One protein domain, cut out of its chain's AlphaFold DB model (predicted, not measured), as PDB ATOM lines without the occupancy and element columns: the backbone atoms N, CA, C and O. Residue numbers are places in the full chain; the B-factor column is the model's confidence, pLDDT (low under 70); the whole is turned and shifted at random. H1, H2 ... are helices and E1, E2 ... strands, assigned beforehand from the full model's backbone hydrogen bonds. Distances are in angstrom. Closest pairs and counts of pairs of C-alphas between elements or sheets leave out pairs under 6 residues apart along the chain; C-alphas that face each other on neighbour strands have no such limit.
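This is residues 86 to 177 of the 177 residues of an uncharacterized protein of Xanthomonas sp. Leaf148 (UniProt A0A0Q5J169). A strongly twisted sheet of five strands has a helix over each face: the short H1 over one and the long H2 along the other. H2 runs on past the sheet, and H3 folds back beside its last part, so that one end of the domain is a helical hairpin. The printed part has 92 residues, with three named helices and five named strands in the order E1, H1, E2, H2, H3, E3, E4, E5; the class is mixed, helices and strands. The mixed sheet has the order E1, E3, E4, E5, E2, with only E5 and E2 parallel. The whole is compact, with a radius of gyration of the C-alphas of 13.9 A and spans of 44 by 30 by 19 A.

In the sheet, E1 is residues 90 to 92, beginning at C-alpha 90 at (14.827, 81.046, 113.821). E3 is residues 150 to 155, 14.3 A long; E4 is residues 161 to 166, 16.4 A; E5 is residues 172 to 176, 13.2 A, ending at C-alpha 176 at (21.370, 68.746, 110.438). E2 is residues 113 to 116, 10.2 A. H2, residues 117 to 134, is 25.9 A long and ends at C-alpha 134 at (4.963, 68.144, 85.010). H1 is residues 102 to 110, 12.3 A, and H3 is residues 141 to 147, 9.9 A.

E3, E4 and E5 form a meander, each strand the antiparallel neighbour of the one before; N 151 and O 165 are 2.8 A apart, N 164 and O 173 2.9 A. The edge strand E1 is antiparallel to E3, with N 91 and O 155 at 3.0 A. The edge strand E2 is parallel to E5, with N 115 and O 174 at 2.9 A. E2, H2, H3 and E3 make a split strand-helix-strand unit, two strands of one sheet that are not neighbours, with helices between them along the chain and E4 and E5 between them in the sheet; its crossover is right-handed. H2 is on the sheet at a height of 9.2 A, only just over E5, on which 3 of its C-alphas fall, and runs along the strands, at 9 degrees to E5 on the local plane; the closest C-alphas of the two, Glu 117 and Val 175, are 6.0 A apart. H1 is on the opposite face at a height of 9.0 A, over E4 and slantwise to the strands, at 50 degrees to E4 on the local plane. H3 is not on the sheet. H2 touches H3 with residues 128 to 134 alone; this helical hairpin has a shallow tilt of 24 degrees, opposite ways, and its closest C-alphas, Ser 131 and Leu 145, are 5.4 A apart. H1 and H2 are apart. In H1, H2 and H3 every O i to N i+4 pair is within hydrogen-bond range.

The two C-alphas farthest apart, Gly 137 and Asp 158, are 45.5 A apart. The printed part has no cut, and no link is long. The mean pLDDT of the printed part is 83.7; it is under 70 at residues 132 to 147 and residue 158.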
ATOM      1  N   GLU A  86      13.187  87.231 114.319       92.25
ATOM      2  CA  GLU A  86      13.182  85.966 115.034       92.25
ATOM      3  C   GLU A  86      11.761  85.403 115.134       92.25
ATOM      4  O   GLU A  86      10.849  86.075 115.620       92.25
ATOM      5  N   ILE A  87      11.561  84.159 114.691       90.50
ATOM      6  CA  ILE A  87      10.314  83.415 114.903       90.50
ATOM      7  C   ILE A  87      10.661  82.019 115.413       90.50
ATOM      8  O   ILE A  87      11.310  81.242 114.718       90.50
ATOM      9  N   SER A  88      10.204  81.684 116.623       87.56
ATOM     10  CA  SER A  88      10.455  80.378 117.253       87.56
ATOM     11  C   SER A  88      11.949  80.011 117.308       87.56
ATOM     12  O   SER A  88      12.321  78.867 117.049       87.56
ATOM     13  N   GLY A  89      12.811  80.994 117.596       89.44
ATOM     14  CA  GLY A  89      14.268  80.835 117.641       89.44
ATOM     15  C   GLY A  89      14.966  80.806 116.275       89.44
ATOM     16  O   GLY A  89      16.179  80.625 116.225       89.44
ATOM     17  N   TRP A  90      14.242  80.965 115.163       92.50
ATOM     18  CA  TRP A  90      14.827  81.046 113.821       92.50
ATOM     19  C   TRP A  90      14.994  82.493 113.380       92.50
ATOM     20  O   TRP A  90      14.020  83.243 113.378       92.50
ATOM     21  N   GLN A  91      16.192  82.854 112.917       93.38
ATOM     22  CA  GLN A  91      16.443  84.137 112.261       93.38
ATOM     23  C   GLN A  91      16.035  84.038 110.787       93.38
ATOM     24  O   GLN A  91      16.687  83.349 110.000       93.38
ATOM     25  N   ILE A  92      14.936  84.699 110.413       92.75
ATOM     26  CA  ILE A  92      14.314  84.591 109.088       92.75
ATOM     27  C   ILE A  92      14.278  85.958 108.406       92.75
ATOM     28  O   ILE A  92      13.670  86.917 108.889       92.75
ATOM     29  N   SER A  93      14.866  86.034 107.214       91.44
ATOM     30  CA  SER A  93      14.856  87.232 106.367       91.44
ATOM     31  C   SER A  93      13.542  87.367 105.590       91.44
ATOM     32  O   SER A  93      13.535  87.333 104.359       91.44
ATOM     33  N   LEU A  94      12.414  87.537 106.295       90.25
ATOM     34  CA  LEU A  94      11.084  87.674 105.672       90.25
ATOM     35  C   LEU A  94      11.018  88.781 104.620       90.25
ATOM     36  O   LEU A  94      10.331  88.650 103.611       90.25
ATOM     37  N   HIS A  95      11.766  89.859 104.829       90.06
ATOM     38  CA  HIS A  95      11.852  90.976 103.898       90.06
ATOM     39  C   HIS A  95      12.392  90.571 102.512       90.06
ATOM     40  O   HIS A  95      12.066  91.212 101.518       90.06
ATOM     41  N   ARG A  96      13.150  89.467 102.416       89.81
ATOM     42  CA  ARG A  96      13.601  88.885 101.141       89.81
ATOM     43  C   ARG A  96      12.524  88.029 100.459       89.81
ATOM     44  O   ARG A  96      12.764  87.513  99.367       89.81
ATOM     45  N   ARG A  97      11.371  87.823 101.103       88.06
ATOM     46  CA  ARG A  97      10.284  86.916 100.692       88.06
ATOM     47  C   ARG A  97       8.919  87.610 100.840       88.06
ATOM     48  O   ARG A  97       8.081  87.168 101.623       88.06
ATOM     49  N   PRO A  98       8.657  88.682 100.072       84.88
ATOM     50  CA  PRO A  98       7.463  89.520 100.239       84.88
ATOM     51  C   PRO A  98       6.132  88.793  99.973       84.88
ATOM     52  O   PRO A  98       5.075  89.276 100.354       84.88
ATOM     53  N   TYR A  99       6.177  87.625  99.331       84.31
ATOM     54  CA  TYR A  99       5.018  86.781  99.035       84.31
ATOM     55  C   TYR A  99       4.688  85.777 100.156       84.31
ATOM     56  O   TYR A  99       3.709  85.039 100.050       84.31
ATOM     57  N   TRP A 100       5.492  85.710 101.222       90.06
ATOM     58  CA  TRP A 100       5.210  84.857 102.375       90.06
ATOM     59  C   TRP A 100       4.247  85.536 103.339       90.06
ATOM     60  O   TRP A 100       4.482  86.652 103.796       90.06
ATOM     61  N   SER A 101       3.186  84.824 103.716       90.19
ATOM     62  CA  SER A 101       2.333  85.259 104.815       90.19
ATOM     63  C   SER A 101       2.904  84.782 106.150       90.19
ATOM     64  O   SER A 101       3.297  83.623 106.303       90.19
ATOM     65  N   ILE A 102       2.912  85.677 107.141       91.06
ATOM     66  CA  ILE A 102       3.407  85.371 108.491       91.06
ATOM     67  C   ILE A 102       2.630  84.196 109.097       91.06
ATOM     68  O   ILE A 102       3.241  83.285 109.644       91.06
ATOM     69  N   ALA A 103       1.304  84.167 108.935       92.75
ATOM     70  CA  ALA A 103       0.465  83.100 109.477       92.75
ATOM     71  C   ALA A 103       0.823  81.719 108.895       92.75
ATOM     72  O   ALA A 103       0.966  80.748 109.638       92.75
ATOM     73  N   LYS A 104       1.032  81.629 107.571       94.38
ATOM     74  CA  LYS A 104       1.429  80.370 106.922       94.38
ATOM     75  C   LYS A 104       2.843  79.962 107.323       94.38
ATOM     76  O   LYS A 104       3.087  78.778 107.548       94.38
ATOM     77  N   LEU A 105       3.756  80.925 107.465       94.69
ATOM     78  CA  LEU A 105       5.105  80.659 107.953       94.69
ATOM     79  C   LEU A 105       5.076  80.107 109.382       94.69
ATOM     80  O   LEU A 105       5.672  79.068 109.631       94.69
ATOM     81  N   GLN A 106       4.364  80.751 110.306       94.25
ATOM     82  CA  GLN A 106       4.248  80.293 111.695       94.25
ATOM     83  C   GLN A 106       3.667  78.880 111.774       94.25
ATOM     84  O   GLN A 106       4.225  78.024 112.460       94.25
ATOM     85  N   TYR A 107       2.600  78.610 111.014       94.94
ATOM     86  CA  TYR A 107       2.046  77.264 110.894       94.94
ATOM     87  C   TYR A 107       3.093  76.266 110.388       94.94
ATOM     88  O   TYR A 107       3.227  75.172 110.935       94.94
ATOM     89  N   ARG A 108       3.876  76.640 109.368       95.81
ATOM     90  CA  ARG A 108       4.924  75.775 108.824       95.81
ATOM     91  C   ARG A 108       6.041  75.509 109.831       95.81
ATOM     92  O   ARG A 108       6.468  74.367 109.954       95.81
ATOM     93  N   LEU A 109       6.476  76.529 110.569       94.88
ATOM     94  CA  LEU A 109       7.502  76.410 111.609       94.88
ATOM     95  C   LEU A 109       7.062  75.505 112.767       94.88
ATOM     96  O   LEU A 109       7.889  74.811 113.347       94.88
ATOM     97  N   ALA A 110       5.766  75.471 113.082       94.06
ATOM     98  CA  ALA A 110       5.219  74.556 114.081       94.06
ATOM     99  C   ALA A 110       5.198  73.084 113.616       94.06
ATOM    100  O   ALA A 110       5.082  72.187 114.446       94.06
ATOM    101  N   ASN A 111       5.318  72.829 112.308       95.88
ATOM    102  CA  ASN A 111       5.187  71.507 111.686       95.88
ATOM    103  C   ASN A 111       6.448  71.112 110.893       95.88
ATOM    104  O   ASN A 111       6.355  70.510 109.820       95.88
ATOM    105  N   LEU A 112       7.629  71.499 111.381       95.62
ATOM    106  CA  LEU A 112       8.894  71.176 110.722       95.62
ATOM    107  C   LEU A 112       9.251  69.697 110.876       95.62
ATOM    108  O   LEU A 112       9.074  69.102 111.937       95.62
ATOM    109  N   VAL A 113       9.827  69.129 109.819       96.38
ATOM    110  CA  VAL A 113      10.350  67.758 109.822       96.38
ATOM    111  C   VAL A 113      11.868  67.795 109.965       96.38
ATOM    112  O   VAL A 113      12.548  68.529 109.253       96.38
ATOM    113  N   HIS A 114      12.419  66.995 110.872       96.06
ATOM    114  CA  HIS A 114      13.866  66.883 111.051       96.06
ATOM    115  C   HIS A 114      14.445  65.836 110.101       96.06
ATOM    116  O   HIS A 114      13.959  64.706 110.059       96.06
ATOM    117  N   VAL A 115      15.478  66.212 109.350       96.81
ATOM    118  CA  VAL A 115      16.144  65.345 108.372       96.81
ATOM    119  C   VAL A 115      17.656  65.568 108.378       96.81
ATOM    120  O   VAL A 115      18.148  66.615 108.797       96.81
ATOM    121  N   THR A 116      18.407  64.588 107.883       95.75
ATOM    122  CA  THR A 116      19.841  64.741 107.602       95.75
ATOM    123  C   THR A 116      20.074  65.393 106.240       95.75
ATOM    124  O   THR A 116      19.184  65.402 105.386       95.75
ATOM    125  N   GLU A 117      21.293  65.879 105.988       94.19
ATOM    126  CA  GLU A 117      21.672  66.429 104.678       94.19
ATOM    127  C   GLU A 117      21.412  65.436 103.531       94.19
ATOM    128  O   GLU A 117      20.835  65.792 102.503       94.19
ATOM    129  N   HIS A 118      21.753  64.159 103.731       95.31
ATOM    130  CA  HIS A 118      21.521  63.104 102.741       95.31
ATOM    131  C   HIS A 118      20.026  62.908 102.440       95.31
ATOM    132  O   HIS A 118      19.625  62.775 101.283       95.31
ATOM    133  N   GLN A 119      19.175  62.910 103.472       96.44
ATOM    134  CA  GLN A 119      17.723  62.817 103.294       96.44
ATOM    135  C   GLN A 119      17.168  64.046 102.568       96.44
ATOM    136  O   GLN A 119      16.346  63.902 101.663       96.44
ATOM    137  N   MET A 120      17.646  65.244 102.916       95.38
ATOM    138  CA  MET A 120      17.243  66.476 102.244       95.38
ATOM    139  C   MET A 120      17.620  66.456 100.760       95.38
ATOM    140  O   MET A 120      16.815  66.856  99.919       95.38
ATOM    141  N   GLN A 121      18.804  65.945 100.419       93.56
ATOM    142  CA  GLN A 121      19.235  65.810  99.032       93.56
ATOM    143  C   GLN A 121      18.313  64.867  98.242       93.56
ATOM    144  O   GLN A 121      17.831  65.233  97.169       93.56
ATOM    145  N   ALA A 122      17.959  63.712  98.811       94.25
ATOM    146  CA  ALA A 122      16.999  62.795  98.197       94.25
ATOM    147  C   ALA A 122      15.601  63.430  98.013       94.25
ATOM    148  O   ALA A 122      14.943  63.220  96.986       94.25
ATOM    149  N   ILE A 123      15.149  64.243  98.976       93.56
ATOM    150  CA  ILE A 123      13.892  65.006  98.877       93.56
ATOM    151  C   ILE A 123      13.966  66.015  97.722       93.56
ATOM    152  O   ILE A 123      13.058  66.043  96.888       93.56
ATOM    153  N   LYS A 124      15.047  66.804  97.632       90.06
ATOM    154  CA  LYS A 124      15.264  67.775  96.545       90.06
ATOM    155  C   LYS A 124      15.237  67.100  95.176       90.06
ATOM    156  O   LYS A 124      14.516  67.556  94.293       90.06
ATOM    157  N   GLU A 125      15.947  65.986  95.015       88.81
ATOM    158  CA  GLU A 125      15.973  65.226  93.760       88.81
ATOM    159  C   GLU A 125      14.594  64.684  93.379       88.81
ATOM    160  O   GLU A 125      14.182  64.768  92.220       88.81
ATOM    161  N   THR A 126      13.848  64.165  94.356       88.88
ATOM    162  CA  THR A 126      12.484  63.669  94.135       88.88
ATOM    163  C   THR A 126      11.570  64.793  93.649       88.88
ATOM    164  O   THR A 126      10.850  64.619  92.664       88.88
ATOM    165  N   ARG A 127      11.632  65.967  94.291       85.75
ATOM    166  CA  ARG A 127      10.848  67.142  93.889       85.75
ATOM    167  C   ARG A 127      11.254  67.645  92.514       85.75
ATOM    168  O   ARG A 127      10.386  67.879  91.686       85.75
ATOM    169  N   GLN A 128      12.549  67.728  92.227       80.38
ATOM    170  CA  GLN A 128      13.037  68.152  90.918       80.38
ATOM    171  C   GLN A 128      12.539  67.231  89.795       80.38
ATOM    172  O   GLN A 128      12.073  67.722  88.766       80.38
ATOM    173  N   ARG A 129      12.565  65.906  89.994       79.62
ATOM    174  CA  ARG A 129      12.022  64.941  89.018       79.62
ATOM    175  C   ARG A 129      10.519  65.125  88.805       79.62
ATOM    176  O   ARG A 129      10.070  65.106  87.661       79.62
ATOM    177  N   GLN A 130       9.756  65.339  89.878       76.44
ATOM    178  CA  GLN A 130       8.318  65.623  89.792       76.44
ATOM    179  C   GLN A 130       8.056  66.901  88.986       76.44
ATOM    180  O   GLN A 130       7.276  66.875  88.034       76.44
ATOM    181  N   SER A 131       8.782  67.976  89.284       70.69
ATOM    182  CA  SER A 131       8.679  69.259  88.589       70.69
ATOM    183  C   SER A 131       8.986  69.136  87.089       70.69
ATOM    184  O   SER A 131       8.223  69.635  86.264       70.69
ATOM    185  N   VAL A 132      10.049  68.414  86.712       68.75
ATOM    186  CA  VAL A 132      10.396  68.164  85.298       68.75
ATOM    187  C   VAL A 132       9.327  67.319  84.596       68.75
ATOM    188  O   VAL A 132       8.971  67.618  83.459       68.75
ATOM    189  N   SER A 133       8.769  66.306  85.269       62.19
ATOM    190  CA  SER A 133       7.709  65.465  84.692       62.19
ATOM    191  C   SER A 133       6.433  66.258  84.374       62.19
ATOM    192  O   SER A 133       5.799  66.023  83.345       62.19
ATOM    193  N   MET A 134       6.107  67.252  85.206       60.69
ATOM    194  CA  MET A 134       4.963  68.144  85.010       60.69
ATOM    195  C   MET A 134       5.221  69.230  83.956       60.69
ATOM    196  O   MET A 134       4.275  69.796  83.420       60.69
ATOM    197  N   ALA A 135       6.485  69.521  83.634       58.91
ATOM    198  CA  ALA A 135       6.866  70.626  82.758       58.91
ATOM    199  C   ALA A 135       6.700  70.346  81.248       58.91
ATOM    200  O   ALA A 135       7.056  71.199  80.434       58.91
ATOM    201  N   THR A 136       6.120  69.211  80.847       53.31
ATOM    202  CA  THR A 136       5.994  68.747  79.447       53.31
ATOM    203  C   THR A 136       4.960  69.501  78.583       53.31
ATOM    204  O   THR A 136       4.475  68.972  77.586       53.31
ATOM    205  N   GLY A 137       4.670  70.774  78.876       50.31
ATOM    206  CA  GLY A 137       3.868  71.626  77.992       50.31
ATOM    207  C   GLY A 137       3.709  73.073  78.468       50.31
ATOM    208  O   GLY A 137       3.041  73.324  79.465       50.31
ATOM    209  N   THR A 138       4.225  74.029  77.685       50.09
ATOM    210  CA  THR A 138       4.061  75.505  77.794       50.09
ATOM    211  C   THR A 138       4.839  76.270  78.887       50.09
ATOM    212  O   THR A 138       5.120  75.788  79.980       50.09
ATOM    213  N   TRP A 139       5.179  77.525  78.554       45.66
ATOM    214  CA  TRP A 139       6.014  78.480  79.312       45.66
ATOM    215  C   TRP A 139       5.473  78.819  80.719       45.66
ATOM    216  O   TRP A 139       6.241  79.186  81.607       45.66
ATOM    217  N   SER A 140       4.171  78.605  80.961       49.66
ATOM    218  CA  SER A 140       3.530  78.710  82.283       49.66
ATOM    219  C   SER A 140       4.132  77.771  83.336       49.66
ATOM    220  O   SER A 140       3.986  78.016  84.531       49.66
ATOM    221  N   ASN A 141       4.853  76.728  82.916       49.94
ATOM    222  CA  ASN A 141       5.451  75.753  83.824       49.94
ATOM    223  C   ASN A 141       6.707  76.260  84.538       49.94
ATOM    224  O   ASN A 141       7.040  75.726  85.591       49.94
ATOM    225  N   ALA A 142       7.393  77.293  84.035       48.78
ATOM    226  CA  ALA A 142       8.599  77.814  84.689       48.78
ATOM    227  C   ALA A 142       8.297  78.411  86.079       48.78
ATOM    228  O   ALA A 142       9.078  78.240  87.013       48.78
ATOM    229  N   VAL A 143       7.124  79.034  86.243       52.09
ATOM    230  CA  VAL A 143       6.634  79.523  87.544       52.09
ATOM    231  C   VAL A 143       6.305  78.351  88.484       52.09
ATOM    232  O   VAL A 143       6.620  78.416  89.672       52.09
ATOM    233  N   SER A 144       5.765  77.246  87.953       52.84
ATOM    234  CA  SER A 144       5.500  76.012  88.713       52.84
ATOM    235  C   SER A 144       6.775  75.263  89.122       52.84
ATOM    236  O   SER A 144       6.823  74.706  90.215       52.84
ATOM    237  N   LEU A 145       7.837  75.285  88.306       55.94
ATOM    238  CA  LEU A 145       9.134  74.685  88.654       55.94
ATOM    239  C   LEU A 145       9.745  75.353  89.899       55.94
ATOM    240  O   LEU A 145      10.250  74.663  90.785       55.94
ATOM    241  N   GLY A 146       9.638  76.683  89.999       58.88
ATOM    242  CA  GLY A 146      10.115  77.446  91.156       58.88
ATOM    243  C   GLY A 146       9.323  77.176  92.440       58.88
ATOM    244  O   GLY A 146       9.902  77.210  93.525       58.88
ATOM    245  N   ALA A 147       8.028  76.852  92.349       63.50
ATOM    246  CA  ALA A 147       7.185  76.586  93.522       63.50
ATOM    247  C   ALA A 147       7.673  75.390  94.358       63.50
ATOM    248  O   ALA A 147       7.505  75.379  95.575       63.50
ATOM    249  N   HIS A 148       8.325  74.415  93.718       74.19
ATOM    250  CA  HIS A 148       8.862  73.223  94.376       74.19
ATOM    251  C   HIS A 148      10.311  73.367  94.856       74.19
ATOM    252  O   HIS A 148      10.863  72.416  95.412       74.19
ATOM    253  N   SER A 149      10.934  74.530  94.648       82.75
ATOM    254  CA  SER A 149      12.286  74.792  95.141       82.75
ATOM    255  C   SER A 149      12.303  75.006  96.656       82.75
ATOM    256  O   SER A 149      11.337  75.494  97.256       82.75
ATOM    257  N   PHE A 150      13.419  74.619  97.273       88.31
ATOM    258  CA  PHE A 150      13.680  74.834  98.691       88.31
ATOM    259  C   PHE A 150      14.648  75.986  98.875       88.31
ATOM    260  O   PHE A 150      15.635  76.092  98.161       88.31
ATOM    261  N   LEU A 151      14.386  76.796  99.890       89.94
ATOM    262  CA  LEU A 151      15.155  77.979 100.223       89.94
ATOM    263  C   LEU A 151      15.762  77.788 101.598       89.94
ATOM    264  O   LEU A 151      15.071  77.339 102.513       89.94
ATOM    265  N   LEU A 152      17.023  78.184 101.760       90.44
ATOM    266  CA  LEU A 152      17.573  78.415 103.090       90.44
ATOM    267  C   LEU A 152      16.826  79.611 103.692       90.44
ATOM    268  O   LEU A 152      17.053  80.758 103.312       90.44
ATOM    269  N   ALA A 153      15.879  79.323 104.576       88.44
ATOM    270  CA  ALA A 153      14.957  80.312 105.119       88.44
ATOM    271  C   ALA A 153      15.476  80.948 106.407       88.44
ATOM    272  O   ALA A 153      15.116  82.081 106.721       88.44
ATOM    273  N   GLY A 154      16.318  80.225 107.140       87.31
ATOM    274  CA  GLY A 154      16.909  80.729 108.363       87.31
ATOM    275  C   GLY A 154      17.962  79.804 108.943       87.31
ATOM    276  O   GLY A 154      18.098  78.633 108.572       87.31
ATOM    277  N   THR A 155      18.698  80.361 109.885       85.12
ATOM    278  CA  THR A 155      19.610  79.645 110.770       85.12
ATOM    279  C   THR A 155      19.174  79.899 112.205       85.12
ATOM    280  O   THR A 155      18.421  80.836 112.493       85.12
ATOM    281  N   ARG A 156      19.615  79.034 113.110       87.12
ATOM    282  CA  ARG A 156      19.500  79.263 114.545       87.12
ATOM    283  C   ARG A 156      20.907  79.454 115.087       87.12
ATOM    284  O   ARG A 156      21.795  78.669 114.741       87.12
ATOM    285  N   GLU A 157      21.100  80.506 115.879       70.81
ATOM    286  CA  GLU A 157      22.382  80.793 116.526       70.81
ATOM    287  C   GLU A 157      22.869  79.540 117.276       70.81
ATOM    288  O   GLU A 157      22.073  78.803 117.867       70.81
ATOM    289  N   ASP A 158      24.163  79.243 117.149       65.75
ATOM    290  CA  ASP A 158      24.847  78.123 117.811       65.75
ATOM    291  C   ASP A 158      24.332  76.713 117.493       65.75
ATOM    292  O   ASP A 158      24.457  75.783 118.294       65.75
ATOM    293  N   SER A 159      23.773  76.508 116.301       71.88
ATOM    294  CA  SER A 159      23.322  75.181 115.895       71.88
ATOM    295  C   SER A 159      23.858  74.764 114.531       71.88
ATOM    296  O   SER A 159      23.807  75.516 113.561       71.88
ATOM    297  N   ALA A 160      24.315  73.514 114.437       86.69
ATOM    298  CA  ALA A 160      24.635  72.847 113.175       86.69
ATOM    299  C   ALA A 160      23.357  72.447 112.411       86.69
ATOM    300  O   ALA A 160      23.305  71.392 111.787       86.69
ATOM    301  N   VAL A 161      22.287  73.246 112.504       90.44
ATOM    302  CA  VAL A 161      21.039  72.996 111.784       90.44
ATOM    303  C   VAL A 161      20.642  74.191 110.932       90.44
ATOM    304  O   VAL A 161      20.852  75.352 111.282       90.44
ATOM    305  N   ARG A 162      20.036  73.890 109.789       93.94
ATOM    306  CA  ARG A 162      19.541  74.869 108.825       93.94
ATOM    307  C   ARG A 162      18.046  74.681 108.631       93.94
ATOM    308  O   ARG A 162      17.572  73.548 108.566       93.94
ATOM    309  N   LEU A 163      17.311  75.781 108.513       94.44
ATOM    310  CA  LEU A 163      15.899  75.746 108.160       94.44
ATOM    311  C   LEU A 163      15.764  75.859 106.647       94.44
ATOM    312  O   LEU A 163      16.066  76.907 106.068       94.44
ATOM    313  N   LEU A 164      15.275  74.798 106.013       94.94
ATOM    314  CA  LEU A 164      14.888  74.831 104.610       94.94
ATOM    315  C   LEU A 164      13.368  74.871 104.502       94.94
ATOM    316  O   LEU A 164      12.683  74.008 105.043       94.94
ATOM    317  N   LEU A 165      12.835  75.848 103.774       94.19
ATOM    318  CA  LEU A 165      11.404  75.945 103.486       94.19
ATOM    319  C   LEU A 165      11.174  75.847 101.987       94.19
ATOM    320  O   LEU A 165      11.926  76.422 101.200       94.19
ATOM    321  N   ARG A 166      10.115  75.147 101.586       91.25
ATOM    322  CA  ARG A 166       9.648  75.214 100.204       91.25
ATOM    323  C   ARG A 166       9.108  76.609  99.935       91.25
ATOM    324  O   ARG A 166       8.521  77.233 100.821       91.25
ATOM    325  N   ARG A 167       9.299  77.103  98.716       87.44
ATOM    326  CA  ARG A 167       8.946  78.470  98.327       87.44
ATOM    327  C   ARG A 167       7.500  78.847  98.647       87.44
ATOM    328  O   ARG A 167       7.240  79.954  99.095       87.44
ATOM    329  N   ASP A 168       6.557  77.943  98.456       88.25
ATOM    330  CA  ASP A 168       5.141  78.170  98.754       88.25
ATOM    331  C   ASP A 168       4.753  77.925 100.225       88.25
ATOM    332  O   ASP A 168       3.576  78.043 100.564       88.25
ATOM    333  N   LEU A 169       5.712  77.611 101.104       91.88
ATOM    334  CA  LEU A 169       5.520  77.254 102.515       91.88
ATOM    335  C   LEU A 169       4.687  75.979 102.746       91.88
ATOM    336  O   LEU A 169       4.125  75.792 103.830       91.88
ATOM    337  N   GLU A 170       4.596  75.085 101.762       92.31
ATOM    338  CA  GLU A 170       3.908  73.793 101.914       92.31
ATOM    339  C   GLU A 170       4.785  72.690 102.520       92.31
ATOM    340  O   GLU A 170       4.275  71.678 102.996       92.31
ATOM    341  N   GLU A 171       6.102  72.885 102.555       94.19
ATOM    342  CA  GLU A 171       7.041  71.970 103.204       94.19
ATOM    343  C   GLU A 171       8.113  72.762 103.956       94.19
ATOM    344  O   GLU A 171       8.450  73.891 103.585       94.19
ATOM    345  N   GLY A 172       8.637  72.176 105.031       95.81
ATOM    346  CA  GLY A 172       9.631  72.810 105.883       95.81
ATOM    347  C   GLY A 172      10.423  71.777 106.668       95.81
ATOM    348  O   GLY A 172       9.845  70.855 107.245       95.81
ATOM    349  N   TYR A 173      11.740  71.943 106.669       96.44
ATOM    350  CA  TYR A 173      12.687  70.962 107.165       96.44
ATOM    351  C   TYR A 173      13.746  71.617 108.045       96.44
ATOM    352  O   TYR A 173      14.297  72.664 107.699       96.44
ATOM    353  N   VAL A 174      14.060  70.962 109.158       95.88
ATOM    354  CA  VAL A 174      15.271  71.226 109.936       95.88
ATOM    355  C   VAL A 174      16.322  70.233 109.476       95.88
ATOM    356  O   VAL A 174      16.157  69.029 109.662       95.88
ATOM    357  N   VAL A 175      17.389  70.737 108.865       95.19
ATOM    358  CA  VAL A 175      18.443  69.912 108.275       95.19
ATOM    359  C   VAL A 175      19.686  69.987 109.143       95.19
ATOM    360  O   VAL A 175      20.255  71.068 109.297       95.19
ATOM    361  N   SER A 176      20.097  68.857 109.717       91.88
ATOM    362  CA  SER A 176      21.370  68.746 110.438       91.88
ATOM    363  C   SER A 176      22.540  68.660 109.458       91.88
ATOM    364  O   SER A 176      22.516  67.799 108.571       91.88
ATOM    365  N   VAL A 177      23.524  69.543 109.642       75.88
ATOM    366  CA  VAL A 177      24.792  69.600 108.896       75.88
ATOM    367  C   VAL A 177      25.743  68.518 109.388       75.88
ATOM    368  O   VAL A 177      25.829  68.337 110.623       75.88
TER     369      VAL A 177